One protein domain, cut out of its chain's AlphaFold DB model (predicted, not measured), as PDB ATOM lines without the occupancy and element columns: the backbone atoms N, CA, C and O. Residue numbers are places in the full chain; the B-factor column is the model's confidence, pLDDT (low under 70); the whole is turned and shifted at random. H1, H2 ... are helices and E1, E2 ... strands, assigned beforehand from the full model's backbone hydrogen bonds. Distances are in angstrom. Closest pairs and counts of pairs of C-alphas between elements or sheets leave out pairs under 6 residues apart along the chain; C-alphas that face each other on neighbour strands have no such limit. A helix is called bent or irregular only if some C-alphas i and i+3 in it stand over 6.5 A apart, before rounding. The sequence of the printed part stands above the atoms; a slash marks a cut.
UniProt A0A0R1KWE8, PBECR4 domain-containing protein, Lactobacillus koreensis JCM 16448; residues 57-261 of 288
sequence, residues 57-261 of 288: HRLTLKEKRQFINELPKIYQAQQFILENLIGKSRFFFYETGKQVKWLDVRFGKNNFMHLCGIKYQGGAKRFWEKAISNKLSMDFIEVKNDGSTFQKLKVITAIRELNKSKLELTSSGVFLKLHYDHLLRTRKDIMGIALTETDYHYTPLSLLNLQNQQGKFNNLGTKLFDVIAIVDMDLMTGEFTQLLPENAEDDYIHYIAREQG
ATOM      1  N   HIS A  57     248.709 161.559  74.772       94.19
ATOM      2  CA  HIS A  57     249.315 162.628  75.557       94.19
ATOM      3  C   HIS A  57     249.023 162.441  77.047       94.19
ATOM      4  O   HIS A  57     248.131 161.685  77.443       94.19
ATOM      5  N   ARG A  58     249.814 163.113  77.885       95.38
ATOM      6  CA  ARG A  58     249.569 163.186  79.328       95.38
ATOM      7  C   ARG A  58     248.314 163.995  79.605       95.38
ATOM      8  O   ARG A  58     248.071 164.981  78.923       95.38
ATOM      9  N   LEU A  59     247.588 163.622  80.654       95.19
ATOM     10  CA  LEU A  59     246.399 164.351  81.090       95.19
ATOM     11  C   LEU A  59     246.705 165.841  81.323       95.19
ATOM     12  O   LEU A  59     247.534 166.193  82.169       95.19
ATOM     13  N   THR A  60     245.969 166.711  80.638       95.31
ATOM     14  CA  THR A  60     245.902 168.145  80.948       95.31
ATOM     15  C   THR A  60     245.202 168.392  82.292       95.31
ATOM     16  O   THR A  60     244.536 167.513  82.837       95.31
ATOM     17  N   LEU A  61     245.269 169.609  82.846       94.19
ATOM     18  CA  LEU A  61     244.585 169.942  84.112       94.19
ATOM     19  C   LEU A  61     243.059 169.733  84.057       94.19
ATOM     20  O   LEU A  61     242.439 169.342  85.049       94.19
ATOM     21  N   LYS A  62     242.437 169.999  82.903       94.44
ATOM     22  CA  LYS A  62     241.003 169.758  82.687       94.44
ATOM     23  C   LYS A  62     240.703 168.261  82.685       94.44
ATOM     24  O   LYS A  62     239.782 167.816  83.364       94.44
ATOM     25  N   GLU A  63     241.509 167.492  81.967       95.94
ATOM     26  CA  GLU A  63     241.348 166.046  81.861       95.94
ATOM     27  C   GLU A  63     241.663 165.328  83.166       95.94
ATOM     28  O   GLU A  63     240.977 164.369  83.476       95.94
ATOM     29  N   LYS A  64     242.618 165.806  83.976       95.50
ATOM     30  CA  LYS A  64     242.856 165.283  85.331       95.50
ATOM     31  C   LYS A  64     241.589 165.372  86.181       95.50
ATOM     32  O   LYS A  64     241.172 164.374  86.759       95.50
ATOM     33  N   ARG A  65     240.928 166.537  86.200       94.56
ATOM     34  CA  ARG A  65     239.652 166.721  86.918       94.56
ATOM     35  C   ARG A  65     238.563 165.791  86.391       94.56
ATOM     36  O   ARG A  65     237.888 165.131  87.173       94.56
ATOM     37  N   GLN A  66     238.420 165.704  85.070       94.31
ATOM     38  CA  GLN A  66     237.456 164.793  84.460       94.31
ATOM     39  C   GLN A  66     237.765 163.332  84.806       94.31
ATOM     40  O   GLN A  66     236.862 162.575  85.134       94.31
ATOM     41  N   PHE A  67     239.036 162.944  84.779       95.38
ATOM     42  CA  PHE A  67     239.489 161.592  85.066       95.38
ATOM     43  C   PHE A  67     239.224 161.188  86.518       95.38
ATOM     44  O   PHE A  67     238.767 160.074  86.756       95.38
ATOM     45  N   ILE A  68     239.427 162.098  87.477       95.00
ATOM     46  CA  ILE A  68     239.081 161.875  88.891       95.00
ATOM     47  C   ILE A  68     237.603 161.490  89.035       95.00
ATOM     48  O   ILE A  68     237.290 160.536  89.741       95.00
ATOM     49  N   ASN A  69     236.705 162.155  88.304       94.81
ATOM     50  CA  ASN A  69     235.273 161.837  88.332       94.81
ATOM     51  C   ASN A  69     234.943 160.470  87.703       94.81
ATOM     52  O   ASN A  69     233.919 159.868  88.021       94.81
ATOM     53  N   GLU A  70     235.796 159.967  86.808       95.81
ATOM     54  CA  GLU A  70     235.629 158.669  86.148       95.81
ATOM     55  C   GLU A  70     236.308 157.511  86.912       95.81
ATOM     56  O   GLU A  70     235.977 156.349  86.671       95.81
ATOM     57  N   LEU A  71     237.211 157.782  87.865       96.06
ATOM     58  CA  LEU A  71     237.920 156.749  88.640       96.06
ATOM     59  C   LEU A  71     236.985 155.732  89.318       96.06
ATOM     60  O   LEU A  71     237.211 154.532  89.137       96.06
ATOM     61  N   PRO A  72     235.911 156.141  90.028       97.00
ATOM     62  CA  PRO A  72     234.993 155.182  90.638       97.00
ATOM     63  C   PRO A  72     234.366 154.235  89.611       97.00
ATOM     64  O   PRO A  72     234.189 153.052  89.890       97.00
ATOM     65  N   LYS A  73     234.078 154.729  88.401       97.50
ATOM     66  CA  LYS A  73     233.509 153.933  87.306       97.50
ATOM     67  C   LYS A  73     234.505 152.907  86.772       97.50
ATOM     68  O   LYS A  73     234.117 151.772  86.499       97.50
ATOM     69  N   ILE A  74     235.781 153.285  86.663       97.81
ATOM     70  CA  ILE A  74     236.866 152.369  86.285       97.81
ATOM     71  C   ILE A  74     236.963 151.236  87.307       97.81
ATOM     72  O   ILE A  74     236.929 150.073  86.913       97.81
ATOM     73  N   TYR A  75     237.016 151.547  88.603       98.12
ATOM     74  CA  TYR A  75     237.108 150.531  89.659       98.12
ATOM     75  C   TYR A  75     235.876 149.622  89.696       98.12
ATOM     76  O   TYR A  75     235.994 148.402  89.724       98.12
ATOM     77  N   GLN A  76     234.683 150.199  89.574       97.38
ATOM     78  CA  GLN A  76     233.427 149.453  89.509       97.38
ATOM     79  C   GLN A  76     233.339 148.485  88.325       97.38
ATOM     80  O   GLN A  76     232.755 147.406  88.460       97.38
ATOM     81  N   ALA A  77     233.862 148.877  87.163       97.50
ATOM     82  CA  ALA A  77     233.915 148.023  85.985       97.50
ATOM     83  C   ALA A  77     235.011 146.960  86.105       97.50
ATOM     84  O   ALA A  77     234.787 145.812  85.732       97.50
ATOM     85  N   GLN A  78     236.171 147.321  86.660       97.50
ATOM     86  CA  GLN A  78     237.260 146.386  86.924       97.50
ATOM     87  C   GLN A  78     236.800 145.259  87.849       97.50
ATOM     88  O   GLN A  78     237.003 144.092  87.516       97.50
ATOM     89  N   GLN A  79     236.149 145.609  88.961       97.56
ATOM     90  CA  GLN A  79     235.640 144.645  89.929       97.56
ATOM     91  C   GLN A  79     234.626 143.700  89.283       97.56
ATOM     92  O   GLN A  79     234.767 142.486  89.383       97.56
ATOM     93  N   PHE A  80     233.679 144.247  88.512       97.44
ATOM     94  CA  PHE A  80     232.714 143.431  87.780       97.44
ATOM     95  C   PHE A  80     233.399 142.436  86.833       97.44
ATOM     96  O   PHE A  80     233.067 141.254  86.855       97.44
ATOM     97  N   ILE A  81     234.366 142.889  86.023       97.38
ATOM     98  CA  ILE A  81     235.098 142.009  85.099       97.38
ATOM     99  C   ILE A  81     235.845 140.922  85.879       97.38
ATOM    100  O   ILE A  81     235.810 139.764  85.475       97.38
ATOM    101  N   LEU A  82     236.510 141.280  86.982       97.06
ATOM    102  CA  LEU A  82     237.257 140.337  87.815       97.06
ATOM    103  C   LEU A  82     236.359 139.232  88.379       97.06
ATOM    104  O   LEU A  82     236.713 138.067  88.261       97.06
ATOM    105  N   GLU A  83     235.217 139.594  88.956       96.25
ATOM    106  CA  GLU A  83     234.303 138.652  89.615       96.25
ATOM    107  C   GLU A  83     233.494 137.810  88.620       96.25
ATOM    108  O   GLU A  83     233.190 136.645  88.871       96.25
ATOM    109  N   ASN A  84     233.114 138.401  87.483       96.06
ATOM    110  CA  ASN A  84     232.109 137.807  86.606       96.06
ATOM    111  C   ASN A  84     232.684 137.213  85.322       96.06
ATOM    112  O   ASN A  84     232.041 136.332  84.767       96.06
ATOM    113  N   LEU A  85     233.840 137.683  84.838       96.44
ATOM    114  CA  LEU A  85     234.320 137.385  83.479       96.44
ATOM    115  C   LEU A  85     235.743 136.810  83.428       96.44
ATOM    116  O   LEU A  85     236.069 136.073  82.498       96.44
ATOM    117  N   ILE A  86     236.619 137.162  84.375       96.88
ATOM    118  CA  ILE A  86     237.977 136.604  84.426       96.88
ATOM    119  C   ILE A  86     237.913 135.138  84.851       96.88
ATOM    120  O   ILE A  86     237.222 134.791  85.799       96.88
ATOM    121  N   GLY A  87     238.682 134.291  84.163       95.81
ATOM    122  CA  GLY A  87     238.712 132.854  84.444       95.81
ATOM    123  C   GLY A  87     237.525 132.088  83.862       95.81
ATOM    124  O   GLY A  87     237.411 130.900  84.128       95.81
ATOM    125  N   LYS A  88     236.683 132.732  83.042       95.88
ATOM    126  CA  LYS A  88     235.507 132.109  82.429       95.88
ATOM    127  C   LYS A  88     235.518 132.216  80.904       95.88
ATOM    128  O   LYS A  88     236.060 133.168  80.333       95.88
ATOM    129  N   SER A  89     234.890 131.241  80.260       95.38
ATOM    130  CA  SER A  89     234.394 131.333  78.885       95.38
ATOM    131  C   SER A  89     232.933 131.729  78.926       95.38
ATOM    132  O   SER A  89     232.146 131.011  79.533       95.38
ATOM    133  N   ARG A  90     232.564 132.829  78.270       95.69
ATOM    134  CA  ARG A  90     231.164 133.239  78.158       95.69
ATOM    135  C   ARG A  90     230.631 132.982  76.762       95.69
ATOM    136  O   ARG A  90     231.088 133.591  75.800       95.69
ATOM    137  N   PHE A  91     229.626 132.129  76.676       94.75
ATOM    138  CA  PHE A  91     228.924 131.780  75.453       94.75
ATOM    139  C   PHE A  91     227.687 132.660  75.285       94.75
ATOM    140  O   PHE A  91     226.793 132.641  76.126       94.75
ATOM    141  N   PHE A  92     227.635 133.422  74.193       94.75
ATOM    142  CA  PHE A  92     226.457 134.201  73.801       94.75
ATOM    143  C   PHE A  92     225.752 133.509  72.641       94.75
ATOM    144  O   PHE A  92     226.312 133.453  71.544       94.75
ATOM    145  N   PHE A  93     224.544 133.003  72.869       93.06
ATOM    146  CA  PHE A  93     223.743 132.318  71.857       93.06
ATOM    147  C   PHE A  93     222.843 133.282  71.104       93.06
ATOM    148  O   PHE A  93     222.290 134.202  71.697       93.06
ATOM    149  N   TYR A  94     222.672 133.049  69.809       92.06
ATOM    150  CA  TYR A  94     221.848 133.866  68.927       92.06
ATOM    151  C   TYR A  94     221.308 133.038  67.760       92.06
ATOM    152  O   TYR A  94     221.909 132.042  67.350       92.06
ATOM    153  N   GLU A  95     220.189 133.469  67.185       89.00
ATOM    154  CA  GLU A  95     219.559 132.764  66.069       89.00
ATOM    155  C   GLU A  95     219.940 133.361  64.716       89.00
ATOM    156  O   GLU A  95     219.935 134.572  64.496       89.00
ATOM    157  N   THR A  96     220.226 132.486  63.754       86.81
ATOM    158  CA  THR A  96     220.413 132.849  62.348       86.81
ATOM    159  C   THR A  96     219.464 132.039  61.470       86.81
ATOM    160  O   THR A  96     219.779 130.941  61.017       86.81
ATOM    161  N   GLY A  97     218.267 132.578  61.223       84.38
ATOM    162  CA  GLY A  97     217.217 131.825  60.534       84.38
ATOM    163  C   GLY A  97     216.709 130.700  61.435       84.38
ATOM    164  O   GLY A  97     216.191 130.986  62.499       84.38
ATOM    165  N   LYS A  98     216.887 129.437  61.030       82.44
ATOM    166  CA  LYS A  98     216.485 128.254  61.823       82.44
ATOM    167  C   LYS A  98     217.634 127.613  62.617       82.44
ATOM    168  O   LYS A  98     217.498 126.492  63.090       82.44
ATOM    169  N   GLN A  99     218.797 128.264  62.676       85.88
ATOM    170  CA  GLN A  99     219.985 127.730  63.342       85.88
ATOM    171  C   GLN A  99     220.353 128.582  64.548       85.88
ATOM    172  O   GLN A  99     220.593 129.782  64.396       85.88
ATOM    173  N   VAL A 100     220.490 127.935  65.702       88.06
ATOM    174  CA  VAL A 100     221.140 128.509  66.880       88.06
ATOM    175  C   VAL A 100     222.653 128.482  66.664       88.06
ATOM    176  O   VAL A 100     223.213 127.492  66.193       88.06
ATOM    177  N   LYS A 101     223.313 129.596  66.967       90.75
ATOM    178  CA  LYS A 101     224.769 129.764  66.944       90.75
ATOM    179  C   LYS A 101     225.219 130.391  68.251       90.75
ATOM    180  O   LYS A 101     224.401 130.920  68.997       90.75
ATOM    181  N   TRP A 102     226.520 130.355  68.515       92.12
ATOM    182  CA  TRP A 102     227.088 130.949  69.716       92.12
ATOM    183  C   TRP A 102     228.463 131.561  69.468       92.12
ATOM    184  O   TRP A 102     229.187 131.155  68.557       92.12
ATOM    185  N   LEU A 103     228.832 132.531  70.307       94.00
ATOM    186  CA  LEU A 103     230.186 133.076  70.392       94.00
ATOM    187  C   LEU A 103     230.793 132.732  71.753       94.00
ATOM    188  O   LEU A 103     230.243 133.145  72.768       94.00
ATOM    189  N   ASP A 104     231.934 132.035  71.771       95.44
ATOM    190  CA  ASP A 104     232.786 131.911  72.966       95.44
ATOM    191  C   ASP A 104     233.590 133.206  73.139       95.44
ATOM    192  O   ASP A 104     234.446 133.508  72.311       95.44
ATOM    193  N   VAL A 105     233.323 133.978  74.189       97.06
ATOM    194  CA  VAL A 105     234.014 135.230  74.506       97.06
ATOM    195  C   VAL A 105     234.795 135.081  75.806       97.06
ATOM    196  O   VAL A 105     234.234 134.742  76.846       97.06
ATOM    197  N   ARG A 106     236.087 135.427  75.780       96.81
ATOM    198  CA  ARG A 106     236.957 135.401  76.966       96.81
ATOM    199  C   ARG A 106     237.554 136.765  77.249       96.81
ATOM    200  O   ARG A 106     238.150 137.402  76.377       96.81
ATOM    201  N   PHE A 107     237.428 137.201  78.498       95.81
ATOM    202  CA  PHE A 107     238.020 138.444  78.974       95.81
ATOM    203  C   PHE A 107     239.399 138.174  79.577       95.81
ATOM    204  O   PHE A 107     239.555 137.372  80.495       95.81
ATOM    205  N   GLY A 108     240.412 138.884  79.087       93.25
ATOM    206  CA  GLY A 108     241.736 138.917  79.693       93.25
ATOM    207  C   GLY A 108     241.949 140.178  80.526       93.25
ATOM    208  O   GLY A 108     241.463 141.262  80.197       93.25
ATOM    209  N   LYS A 109     242.780 140.066  81.569       94.69
ATOM    210  CA  LYS A 109     243.205 141.201  82.415       94.69
ATOM    211  C   LYS A 109     243.795 142.348  81.579       94.69
ATOM    212  O   LYS A 109     243.523 143.520  81.823       94.69
ATOM    213  N   ASN A 110     244.545 142.001  80.530       89.81
ATOM    214  CA  ASN A 110     245.176 142.968  79.631       89.81
ATOM    215  C   ASN A 110     244.171 143.717  78.736       89.81
ATOM    216  O   ASN A 110     244.462 144.833  78.306       89.81
ATOM    217  N   ASN A 111     242.983 143.155  78.477       91.25
ATOM    218  CA  ASN A 111     241.959 143.816  77.665       91.25
ATOM    219  C   ASN A 111     241.369 145.039  78.384       91.25
ATOM    220  O   ASN A 111     240.958 145.992  77.726       91.25
ATOM    221  N   PHE A 112     241.371 145.056  79.721       96.44
ATOM    222  CA  PHE A 112     240.728 146.111  80.506       96.44
ATOM    223  C   PHE A 112     241.262 147.513  80.195       96.44
ATOM    224  O   PHE A 112     240.485 148.447  80.003       96.44
ATOM    225  N   MET A 113     242.582 147.654  80.030       95.88
ATOM    226  CA  MET A 113     243.202 148.929  79.650       95.88
ATOM    227  C   MET A 113     242.649 149.461  78.311       95.88
ATOM    228  O   MET A 113     242.375 150.657  78.170       95.88
ATOM    229  N   HIS A 114     242.404 148.569  77.344       92.50
ATOM    230  CA  HIS A 114     241.825 148.919  76.042       92.50
ATOM    231  C   HIS A 114     240.335 149.277  76.125       92.50
ATOM    232  O   HIS A 114     239.886 150.183  75.406       92.50
ATOM    233  N   LEU A 115     239.584 148.623  77.019       95.31
ATOM    234  CA  LEU A 115     238.189 148.963  77.318       95.31
ATOM    235  C   LEU A 115     238.076 150.362  77.933       95.31
ATOM    236  O   LEU A 115     237.207 151.127  77.531       95.31
ATOM    237  N   CYS A 116     239.006 150.749  78.809       95.94
ATOM    238  CA  CYS A 116     239.077 152.114  79.338       95.94
ATOM    239  C   CYS A 116     239.598 153.141  78.316       95.94
ATOM    240  O   CYS A 116     239.438 154.341  78.515       95.94
ATOM    241  N   GLY A 117     240.229 152.698  77.223       93.50
ATOM    242  CA  GLY A 117     240.815 153.591  76.216       93.50
ATOM    243  C   GLY A 117     242.016 154.381  76.727       93.50
ATOM    244  O   GLY A 117     242.266 155.478  76.234       93.50
ATOM    245  N   ILE A 118     242.731 153.842  77.711       94.50
ATOM    246  CA  ILE A 118     243.874 154.478  78.368       94.50
ATOM    247  C   ILE A 118     245.156 153.790  77.901       94.50
ATOM    248  O   ILE A 118     245.156 152.599  77.600       94.50
ATOM    249  N   LYS A 119     246.264 154.522  77.872       94.62
ATOM    250  CA  LYS A 119     247.603 153.938  77.877       94.62
ATOM    251  C   LYS A 119     248.227 154.193  79.244       94.62
ATOM    252  O   LYS A 119     248.218 155.316  79.736       94.62
ATOM    253  N   TYR A 120     248.729 153.136  79.873       95.50
ATOM    254  CA  TYR A 120     249.328 153.216  81.200       95.50
ATOM    255  C   TYR A 120     250.826 152.957  81.128       95.50
ATOM    256  O   TYR A 120     251.278 151.976  80.528       95.50
ATOM    257  N   GLN A 121     251.607 153.817  81.764       93.69
ATOM    258  CA  GLN A 121     253.043 153.636  81.875       93.69
ATOM    259  C   GLN A 121     253.359 152.485  82.836       93.69
ATOM    260  O   GLN A 121     253.015 152.506  84.017       93.69
ATOM    261  N   GLY A 122     253.985 151.441  82.296       91.81
ATOM    262  CA  GLY A 122     254.126 150.132  82.941       91.81
ATOM    263  C   GLY A 122     253.166 149.064  82.402       91.81
ATOM    264  O   GLY A 122     253.192 147.931  82.876       91.81
ATOM    265  N   GLY A 123     252.357 149.397  81.391       93.94
ATOM    266  CA  GLY A 123     251.592 148.437  80.598       93.94
ATOM    267  C   GLY A 123     250.276 147.976  81.228       93.94
ATOM    268  O   GLY A 123     249.918 148.337  82.350       93.94
ATOM    269  N   ALA A 124     249.547 147.150  80.473       94.69
ATOM    270  CA  ALA A 124     248.193 146.712  80.816       94.69
ATOM    271  C   ALA A 124     248.128 145.883  82.109       94.69
ATOM    272  O   ALA A 124     247.193 146.040  82.890       94.69
ATOM    273  N   LYS A 125     249.146 145.052  82.370       95.19
ATOM    274  CA  LYS A 125     249.238 144.252  83.599       95.19
ATOM    275  C   LYS A 125     249.293 145.145  84.842       95.19
ATOM    276  O   LYS A 125     248.480 144.984  85.747       95.19
ATOM    277  N   ARG A 126     250.196 146.133  84.854       96.25
ATOM    278  CA  ARG A 126     250.327 147.071  85.977       96.25
ATOM    279  C   ARG A 126     249.075 147.934  86.135       96.25
ATOM    280  O   ARG A 126     248.663 148.195  87.260       96.25
ATOM    281  N   PHE A 127     248.452 148.345  85.026       97.31
ATOM    282  CA  PHE A 127     247.171 149.055  85.060       97.31
ATOM    283  C   PHE A 127     246.091 148.236  85.778       97.31
ATOM    284  O   PHE A 127     245.439 148.748  86.683       97.31
ATOM    285  N   TRP A 128     245.949 146.957  85.420       97.19
ATOM    286  CA  TRP A 128     244.998 146.041  86.048       97.19
ATOM    287  C   TRP A 128     245.243 145.884  87.558       97.19
ATOM    288  O   TRP A 128     244.325 146.061  88.354       97.19
ATOM    289  N   GLU A 129     246.484 145.623  87.973       96.44
ATOM    290  CA  GLU A 129     246.852 145.451  89.390       96.44
ATOM    291  C   GLU A 129     246.611 146.722  90.225       96.44
ATOM    292  O   GLU A 129     246.149 146.669  91.371       96.44
ATOM    293  N   LYS A 130     246.901 147.894  89.649       97.25
ATOM    294  CA  LYS A 130     246.641 149.185  90.298       97.25
ATOM    295  C   LYS A 130     245.157 149.524  90.344       97.25
ATOM    296  O   LYS A 130     244.735 150.151  91.310       97.25
ATOM    297  N   ALA A 131     244.376 149.094  89.356       96.88
ATOM    298  CA  ALA A 131     242.928 149.242  89.376       96.88
ATOM    299  C   ALA A 131     242.286 148.382  90.478       96.88
ATOM    300  O   ALA A 131     241.495 148.926  91.235       96.88
ATOM    301  N   ILE A 132     242.712 147.120  90.657       95.38
ATOM    302  CA  ILE A 132     242.249 146.249  91.766       95.38
ATOM    303  C   ILE A 132     242.467 146.903  93.129       95.38
ATOM    304  O   ILE A 132     241.616 146.862  94.009       95.38
ATOM    305  N   SER A 133     243.645 147.494  93.324       94.81
ATOM    306  CA  SER A 133     244.016 148.094  94.607       94.81
ATOM    307  C   SER A 133     243.523 149.532  94.778       94.81
ATOM    308  O   SER A 133     243.913 150.177  95.749       94.81
ATOM    309  N   ASN A 134     242.704 150.049  93.851       94.56
ATOM    310  CA  ASN A 134     242.242 151.442  93.802       94.56
ATOM    311  C   ASN A 134     243.385 152.481  93.867       94.56
ATOM    312  O   ASN A 134     243.225 153.581  94.394       94.56
ATOM    313  N   LYS A 135     244.560 152.133  93.326       94.81
ATOM    314  CA  LYS A 135     245.821 152.899  93.396       94.81
ATOM    315  C   LYS A 135     246.287 153.385  92.019       94.81
ATOM    316  O   LYS A 135     247.493 153.451  91.753       94.81
ATOM    317  N   LEU A 136     245.362 153.698  91.110       95.25
ATOM    318  CA  LEU A 136     245.722 154.299  89.826       95.25
ATOM    319  C   LEU A 136     246.246 155.723  90.040       95.25
ATOM    320  O   LEU A 136     245.503 156.616  90.433       95.25
ATOM    321  N   SER A 137     247.528 155.941  89.739       93.06
ATOM    322  CA  SER A 137     248.102 157.288  89.663       93.06
ATOM    323  C   SER A 137     247.941 157.861  88.255       93.06
ATOM    324  O   SER A 137     248.298 157.219  87.263       93.06
ATOM    325  N   MET A 138     247.430 159.092  88.194       93.38
ATOM    326  CA  MET A 138     247.247 159.870  86.967       93.38
ATOM    327  C   MET A 138     248.569 160.208  86.271       93.38
ATOM    328  O   MET A 138     248.580 160.401  85.058       93.38
ATOM    329  N   ASP A 139     249.687 160.224  86.998       92.88
ATOM    330  CA  ASP A 139     251.002 160.543  86.430       92.88
ATOM    331  C   ASP A 139     251.517 159.446  85.500       92.88
ATOM    332  O   ASP A 139     252.407 159.678  84.688       92.88
ATOM    333  N   PHE A 140     250.928 158.252  85.559       95.44
ATOM    334  CA  PHE A 140     251.218 157.149  84.647       95.44
ATOM    335  C   PHE A 140     250.166 157.011  83.539       95.44
ATOM    336  O   PHE A 140     250.245 156.079  82.744       95.44
ATOM    337  N   ILE A 141     249.191 157.920  83.465       96.19
ATOM    338  CA  ILE A 141     248.085 157.847  82.510       96.19
ATOM    339  C   ILE A 141     248.365 158.724  81.295       96.19
ATOM    340  O   ILE A 141     248.735 159.896  81.392       96.19
ATOM    341  N   GLU A 142     248.163 158.121  80.134       95.81
ATOM    342  CA  GLU A 142     248.133 158.761  78.832       95.81
ATOM    343  C   GLU A 142     246.761 158.507  78.193       95.81
ATOM    344  O   GLU A 142     246.254 157.379  78.190       95.81
ATOM    345  N   VAL A 143     246.154 159.558  77.649       95.44
ATOM    346  CA  VAL A 143     244.861 159.495  76.957       95.44
ATOM    347  C   VAL A 143     245.053 159.687  75.460       95.44
ATOM    348  O   VAL A 143     246.067 160.222  75.008       95.44
ATOM    349  N   LYS A 144     244.095 159.201  74.673       90.75
ATOM    350  CA  LYS A 144     244.150 159.294  73.213       90.75
ATOM    351  C   LYS A 144     243.792 160.700  72.742       90.75
ATOM    352  O   LYS A 144     242.844 161.302  73.242       90.75
ATOM    353  N   ASN A 145     244.490 161.182  71.717       89.25
ATOM    354  CA  ASN A 145     244.259 162.520  71.157       89.25
ATOM    355  C   ASN A 145     242.903 162.658  70.441       89.25
ATOM    356  O   ASN A 145     242.428 163.768  70.240       89.25
ATOM    357  N   ASP A 146     242.276 161.542  70.061       85.12
ATOM    358  CA  ASP A 146     240.967 161.504  69.396       85.12
ATOM    359  C   ASP A 146     239.776 161.697  70.360       85.12
ATOM    360  O   ASP A 146     238.621 161.657  69.938       85.12
ATOM    361  N   GLY A 147     240.036 161.868  71.663       86.12
ATOM    362  CA  GLY A 147     239.009 162.035  72.693       86.12
ATOM    363  C   GLY A 147     238.224 160.759  73.020       86.12
ATOM    364  O   GLY A 147     237.336 160.781  73.880       86.12
ATOM    365  N   SER A 148     238.555 159.625  72.393       89.38
ATOM    366  CA  SER A 148     237.827 158.368  72.584       89.38
ATOM    367  C   SER A 148     237.960 157.818  74.005       89.38
ATOM    368  O   SER A 148     237.062 157.116  74.465       89.38
ATOM    369  N   THR A 149     239.018 158.172  74.750       94.44
ATOM    370  CA  THR A 149     239.188 157.762  76.152       94.44
ATOM    371  C   THR A 149     237.979 158.158  77.001       94.44
ATOM    372  O   THR A 149     237.304 157.299  77.561       94.44
ATOM    373  N   PHE A 150     237.632 159.445  77.044       95.12
ATOM    374  CA  PHE A 150     236.516 159.911  77.869       95.12
ATOM    375  C   PHE A 150     235.153 159.478  77.328       95.12
ATOM    376  O   PHE A 150     234.213 159.312  78.103       95.12
ATOM    377  N   GLN A 151     235.032 159.238  76.019       93.06
ATOM    378  CA  GLN A 151     233.825 158.634  75.452       93.06
ATOM    379  C   GLN A 151     233.605 157.216  75.989       93.06
ATOM    380  O   GLN A 151     232.479 156.894  76.363       93.06
ATOM    381  N   LYS A 152     234.662 156.397  76.077       94.94
ATOM    382  CA  LYS A 152     234.594 155.047  76.656       94.94
ATOM    383  C   LYS A 152     234.313 155.074  78.154       94.94
ATOM    384  O   LYS A 152     233.449 154.337  78.615       94.94
ATOM    385  N   LEU A 153     234.997 155.942  78.903       96.62
ATOM    386  CA  LEU A 153     234.820 156.041  80.358       96.62
ATOM    387  C   LEU A 153     233.384 156.410  80.754       96.62
ATOM    388  O   LEU A 153     232.858 155.842  81.707       96.62
ATOM    389  N   LYS A 154     232.693 157.238  79.957       95.06
ATOM    390  CA  LYS A 154     231.270 157.556  80.172       95.06
ATOM    391  C   LYS A 154     230.358 156.325  80.253       95.06
ATOM    392  O   LYS A 154     229.360 156.386  80.962       95.06
ATOM    393  N   VAL A 155     230.692 155.241  79.549       95.50
ATOM    394  CA  VAL A 155     229.860 154.026  79.447       95.50
ATOM    395  C   VAL A 155     230.524 152.778  80.033       95.50
ATOM    396  O   VAL A 155     229.968 151.691  79.931       95.50
ATOM    397  N   ILE A 156     231.695 152.892  80.668       97.31
ATOM    398  CA  ILE A 156     232.463 151.728  81.150       97.31
ATOM    399  C   ILE A 156     231.689 150.870  82.159       97.31
ATOM    400  O   ILE A 156     231.833 149.652  82.164       97.31
ATOM    401  N   THR A 157     230.819 151.477  82.968       95.94
ATOM    402  CA  THR A 157     229.978 150.770  83.948       95.94
ATOM    403  C   THR A 157     228.852 149.965  83.314       95.94
ATOM    404  O   THR A 157     228.376 149.014  83.934       95.94
ATOM    405  N   ALA A 158     228.457 150.284  82.076       95.00
ATOM    406  CA  ALA A 158     227.438 149.530  81.357       95.00
ATOM    407  C   ALA A 158     227.914 148.109  81.008       95.00
ATOM    408  O   ALA A 158     227.098 147.274  80.642       95.00
ATOM    409  N   ILE A 159     229.202 147.775  81.190       94.75
ATOM    410  CA  ILE A 159     229.698 146.400  81.021       94.75
ATOM    411  C   ILE A 159     228.947 145.382  81.892       94.75
ATOM    412  O   ILE A 159     228.894 144.203  81.563       94.75
ATOM    413  N   ARG A 160     228.307 145.847  82.971       94.00
ATOM    414  CA  ARG A 160     227.425 145.053  83.837       94.00
ATOM    415  C   ARG A 160     226.191 144.505  83.116       94.00
ATOM    416  O   ARG A 160     225.627 143.509  83.557       94.00
ATOM    417  N   GLU A 161     225.799 145.115  81.998       92.25
ATOM    418  CA  GLU A 161     224.702 144.645  81.146       92.25
ATOM    419  C   GLU A 161     224.994 143.275  80.521       92.25
ATOM    420  O   GLU A 161     224.060 142.555  80.183       92.25
ATOM    421  N   LEU A 162     226.268 142.858  80.457       92.12
ATOM    422  CA  LEU A 162     226.668 141.532  79.973       92.12
ATOM    423  C   LEU A 162     226.111 140.360  80.796       92.12
ATOM    424  O   LEU A 162     226.185 139.227  80.325       92.12
ATOM    425  N   ASN A 163     225.606 140.608  82.010       88.31
ATOM    426  CA  ASN A 163     224.934 139.598  82.836       88.31
ATOM    427  C   ASN A 163     223.401 139.683  82.763       88.31
ATOM    428  O   ASN A 163     222.744 138.786  83.269       88.31
ATOM    429  N   LYS A 164     222.823 140.784  82.263       77.12
ATOM    430  CA  LYS A 164     221.463 141.186  82.667       77.12
ATOM    431  C   LYS A 164     220.437 141.293  81.553       77.12
ATOM    432  O   LYS A 164     219.249 141.237  81.857       77.12
ATOM    433  N   SER A 165     220.829 141.600  80.318       66.31
ATOM    434  CA  SER A 165     219.867 142.243  79.416       66.31
ATOM    435  C   SER A 165     219.927 141.816  77.954       66.31
ATOM    436  O   SER A 165     220.741 141.000  77.535       66.31
ATOM    437  N   LYS A 166     218.971 142.377  77.199       85.75
ATOM    438  CA  LYS A 166     218.752 142.256  75.754       85.75
ATOM    439  C   LYS A 166     219.985 142.758  75.005       85.75
ATOM    440  O   LYS A 166     220.107 143.953  74.706       85.75
ATOM    441  N   LEU A 167     220.913 141.844  74.768       93.56
ATOM    442  CA  LEU A 167     222.085 142.077  73.947       93.56
ATOM    443  C   LEU A 167     221.764 141.716  72.501       93.56
ATOM    444  O   LEU A 167     220.952 140.838  72.225       93.56
ATOM    445  N   GLU A 168     222.444 142.387  71.589       93.25
ATOM    446  CA  GLU A 168     222.415 142.077  70.170       93.25
ATOM    447  C   GLU A 168     223.846 141.853  69.689       93.25
ATOM    448  O   GLU A 168     224.799 142.509  70.130       93.25
ATOM    449  N   LEU A 169     223.989 140.926  68.756       93.06
ATOM    450  CA  LEU A 169     225.213 140.658  68.033       93.06
ATOM    451  C   LEU A 169     225.104 141.188  66.615       93.06
ATOM    452  O   LEU A 169     224.050 141.153  65.984       93.06
ATOM    453  N   THR A 170     226.231 141.642  66.094       91.12
ATOM    454  CA  THR A 170     226.366 142.007  64.684       91.12
ATOM    455  C   THR A 170     227.362 141.080  64.004       91.12
ATOM    456  O   THR A 170     228.217 140.491  64.669       91.12
ATOM    457  N   SER A 171     227.271 140.948  62.681       87.81
ATOM    458  CA  SER A 171     228.357 140.379  61.875       87.81
ATOM    459  C   SER A 171     229.600 141.281  61.882       87.81
ATOM    460  O   SER A 171     229.558 142.406  62.378       87.81
ATOM    461  N   SER A 172     230.693 140.824  61.269       89.06
ATOM    462  CA  SER A 172     231.909 141.630  61.118       89.06
ATOM    463  C   SER A 172     231.620 142.977  60.462       89.06
ATOM    464  O   SER A 172     230.812 143.053  59.534       89.06
ATOM    465  N   GLY A 173     232.320 144.021  60.896       86.31
ATOM    466  CA  GLY A 173     232.094 145.371  60.405       86.31
ATOM    467  C   GLY A 173     233.217 146.336  60.756       86.31
ATOM    468  O   GLY A 173     234.261 145.955  61.294       86.31
ATOM    469  N   VAL A 174     232.990 147.604  60.416       84.62
ATOM    470  CA  VAL A 174     233.910 148.709  60.693       84.62
ATOM    471  C   VAL A 174     233.144 149.832  61.368       84.62
ATOM    472  O   VAL A 174     232.139 150.303  60.841       84.62
ATOM    473  N   PHE A 175     233.636 150.301  62.511       80.94
ATOM    474  CA  PHE A 175     233.060 151.446  63.211       80.94
ATOM    475  C   PHE A 175     234.154 152.369  63.733       80.94
ATOM    476  O   PHE A 175     235.059 151.920  64.425       80.94
ATOM    477  N   LEU A 176     234.087 153.666  63.408       78.19
ATOM    478  CA  LEU A 176     235.118 154.651  63.781       78.19
ATOM    479  C   LEU A 176     236.547 154.175  63.441       78.19
ATOM    480  O   LEU A 176     237.460 154.314  64.250       78.19
ATOM    481  N   LYS A 177     236.724 153.589  62.245       81.19
ATOM    482  CA  LYS A 177     237.978 152.974  61.754       81.19
ATOM    483  C   LYS A 177     238.430 151.712  62.509       81.19
ATOM    484  O   LYS A 177     239.483 151.163  62.212       81.19
ATOM    485  N   LEU A 178     237.633 151.213  63.454       84.31
ATOM    486  CA  LEU A 178     237.880 149.945  64.129       84.31
ATOM    487  C   LEU A 178     237.216 148.802  63.360       84.31
ATOM    488  O   LEU A 178     235.991 148.719  63.314       84.31
ATOM    489  N   HIS A 179     238.030 147.902  62.815       89.12
ATOM    490  CA  HIS A 179     237.570 146.619  62.291       89.12
ATOM    491  C   HIS A 179     237.318 145.637  63.439       89.12
ATOM    492  O   HIS A 179     238.155 145.503  64.339       89.12
ATOM    493  N   TYR A 180     236.183 144.947  63.392       91.38
ATOM    494  CA  TYR A 180     235.800 143.935  64.372       91.38
ATOM    495  C   TYR A 180     235.136 142.735  63.689       91.38
ATOM    496  O   TYR A 180     234.515 142.874  62.634       91.38
ATOM    497  N   ASP A 181     235.249 141.567  64.317       92.88
ATOM    498  CA  ASP A 181     234.656 140.320  63.821       92.88
ATOM    499  C   ASP A 181     233.200 140.185  64.275       92.88
ATOM    500  O   ASP A 181     232.343 139.758  63.508       92.88
ATOM    501  N   HIS A 182     232.908 140.649  65.490       93.75
ATOM    502  CA  HIS A 182     231.555 140.819  66.008       93.75
ATOM    503  C   HIS A 182     231.481 142.065  66.888       93.75
ATOM    504  O   HIS A 182     232.466 142.464  67.511       93.75
ATOM    505  N   LEU A 183     230.302 142.674  66.964       93.75
ATOM    506  CA  LEU A 183     229.994 143.680  67.977       93.75
ATOM    507  C   LEU A 183     228.894 143.141  68.876       93.75
ATOM    508  O   LEU A 183     227.794 142.896  68.390       93.75
ATOM    509  N   LEU A 184     229.197 142.999  70.163       94.94
ATOM    510  CA  LEU A 184     228.213 142.702  71.196       94.94
ATOM    511  C   LEU A 184     227.719 144.016  71.795       94.94
ATOM    512  O   LEU A 184     228.496 144.723  72.435       94.94
ATOM    513  N   ARG A 185     226.456 144.371  71.572       93.06
ATOM    514  CA  ARG A 185     225.890 145.665  71.982       93.06
ATOM    515  C   ARG A 185     224.668 145.500  72.864       93.06
ATOM    516  O   ARG A 185     223.950 144.513  72.776       93.06
ATOM    517  N   THR A 186     224.395 146.513  73.673       92.50
ATOM    518  CA  THR A 186     223.088 146.658  74.322       92.50
ATOM    519  C   THR A 186     222.054 147.086  73.284       92.50
ATOM    520  O   THR A 186     222.324 148.044  72.559       92.50
ATOM    521  N   ARG A 187     220.852 146.503  73.288       88.56
ATOM    522  CA  ARG A 187     219.742 146.892  72.392       88.56
ATOM    523  C   ARG A 187     219.326 148.369  72.494       88.56
ATOM    524  O   ARG A 187     218.763 148.935  71.566       88.56
ATOM    525  N   LYS A 188     219.596 149.013  73.635       87.88
ATOM    526  CA  LYS A 188     219.350 150.452  73.862       87.88
ATOM    527  C   LYS A 188     220.460 151.370  73.335       87.88
ATOM    528  O   LYS A 188     220.418 152.567  73.600       87.88
ATOM    529  N   ASP A 189     221.472 150.830  72.661       88.56
ATOM    530  CA  ASP A 189     222.588 151.600  72.105       88.56
ATOM    531  C   ASP A 189     223.326 152.456  73.131       88.56
ATOM    532  O   ASP A 189     223.748 153.577  72.863       88.56
ATOM    533  N   ILE A 190     223.516 151.905  74.327       90.81
ATOM    534  CA  ILE A 190     224.341 152.525  75.362       90.81
ATOM    535  C   ILE A 190     225.809 152.186  75.096       90.81
ATOM    536  O   ILE A 190     226.657 153.075  75.003       90.81
ATOM    537  N   MET A 191     226.112 150.900  74.917       93.19
ATOM    538  CA  MET A 191     227.475 150.434  74.684       93.19
ATOM    539  C   MET A 191     227.559 149.290  73.682       93.19
ATOM    540  O   MET A 191     226.607 148.532  73.496       93.19
ATOM    541  N   GLY A 192     228.748 149.143  73.100       93.56
ATOM    542  CA  GLY A 192     229.139 147.987  72.308       93.56
ATOM    543  C   GLY A 192     230.553 147.529  72.649       93.56
ATOM    544  O   GLY A 192     231.437 148.348  72.889       93.56
ATOM    545  N   ILE A 193     230.783 146.223  72.669       95.81
ATOM    546  CA  ILE A 193     232.099 145.607  72.811       95.81
ATOM    547  C   ILE A 193     232.474 145.021  71.461       95.81
ATOM    548  O   ILE A 193     231.903 144.024  71.020       95.81
ATOM    549  N   ALA A 194     233.422 145.670  70.795       95.38
ATOM    550  CA  ALA A 194     234.029 145.131  69.594       95.38
ATOM    551  C   ALA A 194     234.839 143.892  69.979       95.38
ATOM    552  O   ALA A 194     235.680 143.954  70.880       95.38
ATOM    553  N   LEU A 195     234.582 142.785  69.297       96.44
ATOM    554  CA  LEU A 195     235.217 141.497  69.505       96.44
ATOM    555  C   LEU A 195     236.138 141.179  68.333       96.44
ATOM    556  O   LEU A 195     235.856 141.535  67.186       96.44
ATOM    557  N   THR A 196     237.234 140.489  68.631       94.56
ATOM    558  CA  THR A 196     238.121 139.940  67.608       94.56
ATOM    559  C   THR A 196     238.365 138.457  67.832       94.56
ATOM    560  O   THR A 196     238.533 138.013  68.971       94.56
ATOM    561  N   GLU A 197     238.341 137.697  66.745       92.62
ATOM    562  CA  GLU A 197     238.534 136.253  66.727       92.62
ATOM    563  C   GLU A 197     240.007 135.911  67.005       92.62
ATOM    564  O   GLU A 197     240.932 136.436  66.377       92.62
ATOM    565  N   THR A 198     240.233 134.997  67.942       89.44
ATOM    566  CA  THR A 198     241.525 134.328  68.151       89.44
ATOM    567  C   THR A 198     241.487 132.938  67.509       89.44
ATOM    568  O   THR A 198     240.673 132.680  66.631       89.44
ATOM    569  N   ASP A 199     242.381 132.022  67.872       81.50
ATOM    570  CA  ASP A 199     242.347 130.663  67.314       81.50
ATOM    571  C   ASP A 199     241.173 129.822  67.835       81.50
ATOM    572  O   ASP A 199     240.759 128.883  67.161       81.50
ATOM    573  N   TYR A 200     240.632 130.154  69.014       84.00
ATOM    574  CA  TYR A 200     239.660 129.296  69.708       84.00
ATOM    575  C   TYR A 200     238.465 130.038  70.316       84.00
ATOM    576  O   TYR A 200     237.501 129.399  70.714       84.00
ATOM    577  N   HIS A 201     238.537 131.362  70.434       92.12
ATOM    578  CA  HIS A 201     237.520 132.184  71.093       92.12
ATOM    579  C   HIS A 201     237.614 133.637  70.618       92.12
ATOM    580  O   HIS A 201     238.585 134.038  69.974       92.12
ATOM    581  N   TYR A 202     236.647 134.459  70.991       96.38
ATOM    582  CA  TYR A 202     236.643 135.896  70.773       96.38
ATOM    583  C   TYR A 202     237.168 136.635  71.998       96.38
ATOM    584  O   TYR A 202     236.871 136.281  73.138       96.38
ATOM    585  N   THR A 203     237.919 137.708  71.769       95.69
ATOM    586  CA  THR A 203     238.409 138.577  72.845       95.69
ATOM    587  C   THR A 203     237.903 140.006  72.676       95.69
ATOM    588  O   THR A 203     237.786 140.492  71.545       95.69
ATOM    589  N   PRO A 204     237.622 140.719  73.780       96.12
ATOM    590  CA  PRO A 204     237.290 142.135  73.736       96.12
ATOM    591  C   PRO A 204     238.441 142.957  73.156       96.12
ATOM    592  O   PRO A 204     239.535 143.028  73.723       96.12
ATOM    593  N   LEU A 205     238.171 143.623  72.040       93.94
ATOM    594  CA  LEU A 205     239.099 144.526  71.372       93.94
ATOM    595  C   LEU A 205     238.931 145.967  71.867       93.94
ATOM    596  O   LEU A 205     239.914 146.672  72.095       93.94
ATOM    597  N   SER A 206     237.690 146.431  72.019       93.06
ATOM    598  CA  SER A 206     237.399 147.810  72.420       93.06
ATOM    599  C   SER A 206     235.985 147.958  72.966       93.06
ATOM    600  O   SER A 206     235.047 147.397  72.411       93.06
ATOM    601  N   LEU A 207     235.823 148.813  73.975       95.50
ATOM    602  CA  LEU A 207     234.526 149.377  74.333       95.50
ATOM    603  C   LEU A 207     234.195 150.548  73.402       95.50
ATOM    604  O   LEU A 207     235.074 151.351  73.075       95.50
ATOM    605  N   LEU A 208     232.940 150.639  72.989       93.19
ATOM    606  CA  LEU A 208     232.386 151.686  72.147       93.19
ATOM    607  C   LEU A 208     231.215 152.335  72.877       93.19
ATOM    608  O   LEU A 208     230.346 151.648  73.413       93.19
ATOM    609  N   ASN A 209     231.197 153.665  72.870       92.75
ATOM    610  CA  ASN A 209     230.045 154.433  73.305       92.75
ATOM    611  C   ASN A 209     229.096 154.594  72.119       92.75
ATOM    612  O   ASN A 209     229.454 155.220  71.119       92.75
ATOM    613  N   LEU A 210     227.919 153.982  72.226       89.88
ATOM    614  CA  LEU A 210     226.903 154.011  71.177       89.88
ATOM    615  C   LEU A 210     225.876 155.129  71.406       89.88
ATOM    616  O   LEU A 210     225.107 155.455  70.497       89.88
ATOM    617  N   GLN A 211     225.912 155.777  72.577       86.81
ATOM    618  CA  GLN A 211     225.042 156.904  72.884       86.81
ATOM    619  C   GLN A 211     225.307 158.024  71.877       86.81
ATOM    620  O   GLN A 211     226.454 158.370  71.578       86.81
ATOM    621  N   ASN A 212     224.232 158.599  71.339       72.44
ATOM    622  CA  ASN A 212     224.277 159.639  70.306       72.44
ATOM    623  C   ASN A 212     224.917 159.188  68.972       72.44
ATOM    624  O   ASN A 212     225.294 160.023  68.152       72.44
ATOM    625  N   GLN A 213     225.035 157.876  68.736       72.06
ATOM    626  CA  GLN A 213     225.399 157.285  67.437       72.06
ATOM    627  C   GLN A 213     224.204 156.561  66.789       72.06
ATOM    628  O   GLN A 213     224.386 155.783  65.849       72.06
ATOM    629  N   GLN A 214     222.988 156.822  67.289       58.28
ATOM    630  CA  GLN A 214     221.732 156.274  66.776       58.28
ATOM    631  C   GLN A 214     221.629 156.508  65.262       58.28
ATOM    632  O   GLN A 214     221.966 157.577  64.753       58.28
ATOM    633  N   GLY A 215     221.249 155.464  64.527       56.34
ATOM    634  CA  GLY A 215     221.195 155.466  63.062       56.34
ATOM    635  C   GLY A 215     222.522 155.139  62.366       56.34
ATOM    636  O   GLY A 215     222.505 154.433  61.366       56.34
ATOM    637  N   LYS A 216     223.697 155.510  62.898       60.97
ATOM    638  CA  LYS A 216     224.981 155.247  62.203       60.97
ATOM    639  C   LYS A 216     225.339 153.764  62.092       60.97
ATOM    640  O   LYS A 216     226.006 153.374  61.141       60.97
ATOM    641  N   PHE A 217     224.890 152.949  63.045       57.59
ATOM    642  CA  PHE A 217     225.066 151.494  63.004       57.59
ATOM    643  C   PHE A 217     224.060 150.793  62.083       57.59
ATOM    644  O   PHE A 217     224.417 149.852  61.379       57.59
ATOM    645  N   ASN A 218     222.813 151.268  62.069       52.59
ATOM    646  CA  ASN A 218     221.721 150.614  61.347       52.59
ATOM    647  C   ASN A 218     221.691 151.017  59.860       52.59
ATOM    648  O   ASN A 218     221.211 150.252  59.030       52.59
ATOM    649  N   ASN A 219     222.289 152.159  59.499       48.16
ATOM    650  CA  ASN A 219     222.369 152.643  58.115       48.16
ATOM    651  C   ASN A 219     223.320 151.831  57.213       48.16
ATOM    652  O   ASN A 219     223.345 152.052  56.008       48.16
ATOM    653  N   LEU A 220     224.105 150.900  57.767       51.69
ATOM    654  CA  LEU A 220     225.092 150.105  57.022       51.69
ATOM    655  C   LEU A 220     224.585 148.711  56.608       51.69
ATOM    656  O   LEU A 220     225.377 147.889  56.159       51.69
ATOM    657  N   GLY A 221     223.292 148.406  56.789       57.50
ATOM    658  CA  GLY A 221     222.739 147.088  56.439       57.50
ATOM    659  C   GLY A 221     223.315 145.933  57.272       57.50
ATOM    660  O   GLY A 221     223.221 144.771  56.881       57.50
ATOM    661  N   THR A 222     223.929 146.244  58.419       73.00
ATOM    662  CA  THR A 222     224.514 145.233  59.303       73.00
ATOM    663  C   THR A 222     223.389 144.478  59.997       73.00
ATOM    664  O   THR A 222     222.612 145.066  60.748       73.00
ATOM    665  N   LYS A 223     223.299 143.169  59.748       83.56
ATOM    666  CA  LYS A 223     222.289 142.323  60.382       83.56
ATOM    667  C   LYS A 223     222.537 142.250  61.889       83.56
ATOM    668  O   LYS A 223     223.664 141.994  62.321       83.56
ATOM    669  N   LEU A 224     221.473 142.474  62.654       89.31
ATOM    670  CA  LEU A 224     221.445 142.320  64.103       89.31
ATOM    671  C   LEU A 224     220.839 140.959  64.445       89.31
ATOM    672  O   LEU A 224     219.904 140.507  63.780       89.31
ATOM    673  N   PHE A 225     221.394 140.315  65.461       92.06
ATOM    674  CA  PHE A 225     220.921 139.045  65.991       92.06
ATOM    675  C   PHE A 225     220.697 139.196  67.488       92.06
ATOM    676  O   PHE A 225     221.629 139.556  68.207       92.06
ATOM    677  N   ASP A 226     219.482 138.928  67.952       92.69
ATOM    678  CA  ASP A 226     219.182 138.945  69.380       92.69
ATOM    679  C   ASP A 226     219.954 137.828  70.093       92.69
ATOM    680  O   ASP A 226     220.024 136.690  69.617       92.69
ATOM    681  N   VAL A 227     220.548 138.163  71.240       93.38
ATOM    682  CA  VAL A 227     221.122 137.169  72.145       93.38
ATOM    683  C   VAL A 227     219.982 136.516  72.916       93.38
ATOM    684  O   VAL A 227     219.262 137.192  73.653       93.38
ATOM    685  N   ILE A 228     219.839 135.205  72.747       91.25
ATOM    686  CA  ILE A 228     218.747 134.403  73.315       91.25
ATOM    687  C   ILE A 228     219.150 133.670  74.597       91.25
ATOM    688  O   ILE A 228     218.301 133.429  75.449       91.25
ATOM    689  N   ALA A 229     220.441 133.369  74.770       91.69
ATOM    690  CA  ALA A 229     220.962 132.731  75.975       91.69
ATOM    691  C   ALA A 229     222.411 133.144  76.265       91.69
ATOM    692  O   ALA A 229     223.174 133.502  75.359       91.69
ATOM    693  N   ILE A 230     222.786 133.083  77.542       93.56
ATOM    694  CA  ILE A 230     224.143 133.330  78.031       93.56
ATOM    695  C   ILE A 230     224.527 132.205  78.984       93.56
ATOM    696  O   ILE A 230     223.844 131.979  79.982       93.56
ATOM    697  N   VAL A 231     225.647 131.545  78.702       92.62
ATOM    698  CA  VAL A 231     226.198 130.470  79.533       92.62
ATOM    699  C   VAL A 231     227.657 130.777  79.842       92.62
ATOM    700  O   VAL A 231     228.420 131.119  78.943       92.62
ATOM    701  N   ASP A 232     228.052 130.637  81.100       93.25
ATOM    702  CA  ASP A 232     229.447 130.664  81.523       93.25
ATOM    703  C   ASP A 232     229.986 129.243  81.681       93.25
ATOM    704  O   ASP A 232     229.271 128.352  82.124       93.25
ATOM    705  N   MET A 233     231.261 129.053  81.357       93.06
ATOM    706  CA  MET A 233     232.056 127.894  81.753       93.06
ATOM    707  C   MET A 233     233.252 128.384  82.560       93.06
ATOM    708  O   MET A 233     234.035 129.203  82.064       93.06
ATOM    709  N   ASP A 234     233.411 127.886  83.779       92.56
ATOM    710  CA  ASP A 234     234.619 128.115  84.563       92.56
ATOM    711  C   ASP A 234     235.802 127.392  83.899       92.56
ATOM    712  O   ASP A 234     235.746 126.199  83.607       92.56
ATOM    713  N   LEU A 235     236.879 128.120  83.595       90.62
ATOM    714  CA  LEU A 235     238.017 127.561  82.858       90.62
ATOM    715  C   LEU A 235     238.898 126.644  83.718       90.62
ATOM    716  O   LEU A 235     239.739 125.940  83.160       90.62
ATOM    717  N   MET A 236     238.752 126.681  85.044       90.00
ATOM    718  CA  MET A 236     239.497 125.840  85.977       90.00
ATOM    719  C   MET A 236     238.754 124.536  86.261       90.00
ATOM    720  O   MET A 236     239.367 123.474  86.197       90.00
ATOM    721  N   THR A 237     237.457 124.608  86.575       92.12
ATOM    722  CA  THR A 237     236.651 123.427  86.938       92.12
ATOM    723  C   THR A 237     235.968 122.782  85.733       92.12
ATOM    724  O   THR A 237     235.667 121.592  85.766       92.12
ATOM    725  N   GLY A 238     235.744 123.543  84.657       86.75
ATOM    726  CA  GLY A 238     234.937 123.117  83.512       86.75
ATOM    727  C   GLY A 238     233.430 123.145  83.783       86.75
ATOM    728  O   GLY A 238     232.659 122.700  82.936       86.75
ATOM    729  N   GLU A 239     233.000 123.648  84.943       87.06
ATOM    730  CA  GLU A 239     231.588 123.720  85.311       87.06
ATOM    731  C   GLU A 239     230.866 124.804  84.516       87.06
ATOM    732  O   GLU A 239     231.373 125.916  84.338       87.06
ATOM    733  N   PHE A 240     229.658 124.478  84.059       89.88
ATOM    734  CA  PHE A 240     228.800 125.396  83.326       89.88
ATOM    735  C   PHE A 240     227.771 126.049  84.251       89.88
ATOM    736  O   PHE A 240     227.230 125.419  85.157       89.88
ATOM    737  N   THR A 241     227.463 127.317  84.002       90.12
ATOM    738  CA  THR A 241     226.412 128.071  84.691       90.12
ATOM    739  C   THR A 241     225.619 128.868  83.669       90.12
ATOM    740  O   THR A 241     226.171 129.718  82.969       90.12
ATOM    741  N   GLN A 242     224.317 128.619  83.576       89.06
ATOM    742  CA  GLN A 242     223.440 129.396  82.708       89.06
ATOM    743  C   GLN A 242     223.040 130.699  83.402       89.06
ATOM    744  O   GLN A 242     222.506 130.686  84.505       89.06
ATOM    745  N   LEU A 243     223.327 131.829  82.754       89.12
ATOM    746  CA  LEU A 243     222.966 133.160  83.244       89.12
ATOM    747  C   LEU A 243     221.646 133.636  82.647       89.12
ATOM    748  O   LEU A 243     220.887 134.320  83.320       89.12
ATOM    749  N   LEU A 244     221.384 133.304  81.380       86.94
ATOM    750  CA  LEU A 244     220.131 133.631  80.705       86.94
ATOM    751  C   LEU A 244     219.709 132.496  79.759       86.94
ATOM    752  O   LEU A 244     220.566 132.005  79.023       86.94
ATOM    753  N   PRO A 245     218.409 132.150  79.714       82.44
ATOM    754  CA  PRO A 245     217.412 132.465  80.744       82.44
ATOM    755  C   PRO A 245     217.789 131.792  82.075       82.44
ATOM    756  O   PRO A 245     218.279 130.666  82.059       82.44
ATOM    757  N   GLU A 246     217.559 132.457  83.214       64.31
ATOM    758  CA  GLU A 246     217.923 131.931  84.548       64.31
ATOM    759  C   GLU A 246     217.222 130.596  84.877       64.31
ATOM    760  O   GLU A 246     217.779 129.779  85.599       64.31
ATOM    761  N   ASN A 247     216.036 130.356  84.300       60.78
ATOM    762  CA  ASN A 247     215.215 129.157  84.500       60.78
ATOM    763  C   ASN A 247     214.712 128.594  83.159       60.78
ATOM    764  O   ASN A 247     213.507 128.442  82.962       60.78
ATOM    765  N   ALA A 248     215.603 128.376  82.192       57.28
ATOM    766  CA  ALA A 248     215.192 127.715  80.956       57.28
ATOM    767  C   ALA A 248     215.159 126.197  81.165       57.28
ATOM    768  O   ALA A 248     216.145 125.622  81.619       57.28
ATOM    769  N   GLU A 249     214.056 125.556  80.773       49.97
ATOM    770  CA  GLU A 249     214.047 124.116  80.469       49.97
ATOM    771  C   GLU A 249     214.971 123.800  79.273       49.97
ATOM    772  O   GLU A 249     215.414 122.665  79.107       49.97
ATOM    773  N   ASP A 250     215.282 124.821  78.463       55.81
ATOM    774  CA  ASP A 250     216.159 124.733  77.303       55.81
ATOM    775  C   ASP A 250     217.631 124.584  77.684       55.81
ATOM    776  O   ASP A 250     218.245 125.400  78.377       55.81
ATOM    777  N   ASP A 251     218.209 123.538  77.116       70.81
ATOM    778  CA  ASP A 251     219.473 122.972  77.524       70.81
ATOM    779  C   ASP A 251     220.659 123.517  76.707       70.81
ATOM    780  O   ASP A 251     221.340 122.806  75.958       70.81
ATOM    781  N   TYR A 252     220.908 124.827  76.807       81.12
ATOM    782  CA  TYR A 252     222.048 125.459  76.126       81.12
ATOM    783  C   TYR A 252     223.394 124.927  76.640       81.12
ATOM    784  O   TYR A 252     224.384 124.910  75.900       81.12
ATOM    785  N   ILE A 253     223.426 124.438  77.883       78.88
ATOM    786  CA  ILE A 253     224.582 123.758  78.468       78.88
ATOM    787  C   ILE A 253     224.854 122.440  77.732       78.88
ATOM    788  O   ILE A 253     225.963 122.245  77.224       78.88
ATOM    789  N   HIS A 254     223.870 121.545  77.597       73.88
ATOM    790  CA  HIS A 254     224.092 120.287  76.885       73.88
ATOM    791  C   HIS A 254     224.234 120.499  75.380       73.88
ATOM    792  O   HIS A 254     224.918 119.711  74.725       73.88
ATOM    793  N   TYR A 255     223.662 121.565  74.818       77.75
ATOM    794  CA  TYR A 255     223.932 121.951  73.438       77.75
ATOM    795  C   TYR A 255     225.439 122.201  73.224       77.75
ATOM    796  O   TYR A 255     226.025 121.638  72.295       77.75
ATOM    797  N   ILE A 256     226.106 122.942  74.123       74.81
ATOM    798  CA  ILE A 256     227.572 123.115  74.076       74.81
ATOM    799  C   ILE A 256     228.285 121.779  74.282       74.81
ATOM    800  O   ILE A 256     229.204 121.460  73.528       74.81
ATOM    801  N   ALA A 257     227.876 120.990  75.279       70.38
ATOM    802  CA  ALA A 257     228.519 119.710  75.579       70.38
ATOM    803  C   ALA A 257     228.462 118.739  74.384       70.38
ATOM    804  O   ALA A 257     229.456 118.082  74.057       70.38
ATOM    805  N   ARG A 258     227.325 118.696  73.675       69.19
ATOM    806  CA  ARG A 258     227.130 117.900  72.458       69.19
ATOM    807  C   ARG A 258     228.056 118.355  71.334       69.19
ATOM    808  O   ARG A 258     228.721 117.511  70.734       69.19
ATOM    809  N   GLU A 259     228.114 119.659  71.070       68.19
ATOM    810  CA  GLU A 259     228.916 120.243  69.987       68.19
ATOM    811  C   GLU A 259     230.430 120.164  70.257       68.19
ATOM    812  O   GLU A 259     231.228 119.919  69.350       68.19
ATOM    813  N   GLN A 260     230.867 120.289  71.513       63.34
ATOM    814  CA  GLN A 260     232.276 120.081  71.864       63.34
ATOM    815  C   GLN A 260     232.676 118.597  71.828       63.34
ATOM    816  O   GLN A 260     233.790 118.268  71.402       63.34
ATOM    817  N   GLY A 261     231.764 117.689  72.194       53.38
ATOM    818  CA  GLY A 261     231.964 116.243  72.070       53.38
ATOM    819  C   GLY A 261     232.083 115.766  70.617       53.38
ATOM    820  O   GLY A 261     232.899 114.890  70.314       53.38
TER     821      GLY A 261
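AT A GLANCE: This is residues 57 to 261 of the 288 residues of the protein "PBECR4 domain-containing protein" of Lactobacillus koreensis JCM 16448 (UniProt A0A0R1KWE8). A strongly twisted sheet of eight strands winds round into an incomplete barrel, the end of E2 coming near the start of E10 without being its neighbour. Beside E10 sits a head of H1 to H4 with the small sheet E3 E4; H5 packs on the large sheet and on H1b, and H6 packs on E11 and E12 towards the other end of the long axis. The printed part has 205 residues, with six named helices and twelve named strands in the order H1 E1 E2 H2 E3 H3 E4 H4 H5 E5 E6 E7 E8 E9 E10 E11 E12 H6. The class is mixed, the large sheet is branched at E11 with antiparallel pairs, and E8 E9 E10 form a meander, each strand the antiparallel neighbour of the one before. The whole is compact, with a radius of gyration of the C-alphas of 17.5 A and spans of 54 by 43 by 30 A.

HOW THE PARTS SIT: E11, residues 224 to 234, has E1, residues 88 to 96, on one side, and E5, residues 167 to 170, and E12, residues 240 to 244, on the other. Within hydrogen-bond range are N 91 and O 231, 2.8 A, N 169 and O 225, 2.8 A, and N 232 and O 241, 2.8 A. E1 and E2, residues 99 to 106, form a hairpin, with N 92 and O 103 at 3.0 A. E8, residues 182 to 186, is the antiparallel neighbour of E5, with N 168 and O 185 at 2.9 A. E9, residues 191 to 197, forms hairpins with E8, N 184 and O 193 at 3.0 A, and with E10, residues 202 to 209, N 194 and O 206 at 2.9 A. The closest C-alphas of E2 and E10, Val 105 and Tyr 202, are 4.6 A apart. H5, residues 156 to 163, and H2, residues 111 to 116, are on the same face of this sheet. H4, residues 148 to 153, stands at the sheet's level, only just, at a height of 3.5 A. H6, residues 252 to 261, is on the sheet at a height of 8.1 A. H1, residues 61 to 84, assigned as one helix by its hydrogen bonds, is bent, with C-alphas 69 and 72 7.0 A apart; arms H1a, residues 61 to 69, and H1b, residues 72 to 84, stand at a steep tilt of 45 degrees. H1b touches H5 at a shallow tilt of 25 degrees, closest at the C-alphas of Ala 77 and Thr 157, 5.2 A. With residues 74 to 79 alone H1b touches H3, residues 123 to 132, closest at the C-alphas of Tyr 75 and Ala 131, 6.0 A. E3, residues 118 to 120, and E4, residues 141 to 144, are antiparallel, with N 119 and O 142 at 2.9 A. E6, residues 173 to 175, and E7, residues 178 to 180, form a hairpin, with N 175 and O 178 at 2.9 A. Every O i to N i+4 pair is within hydrogen-bond range in H1a, H1b, H2, H3, H4 and H6; in H5 0 of 4 are, beside 5 of 5 O i to N i+3 pairs.

IN THESE COORDINATES: E11 is 28.2 A long and bends by 62 degrees at residue 228; E1 is 25.1 A and H1b 18.1 A. H1a begins at C-alpha 61, (244.585, 169.942, 84.112), and H6 ends at C-alpha 261, (231.964, 116.243, 72.070).

THE WHOLE: The C-alphas farthest apart, of Leu 61 and Gly 261, are 56.5 A apart. The printed part has no cut, and the link E10 to E11 is long, with 14 residues. The pLDDT is under 70 at residue 165 and residues 214 to 221, 246 to 250 and 258 to 261.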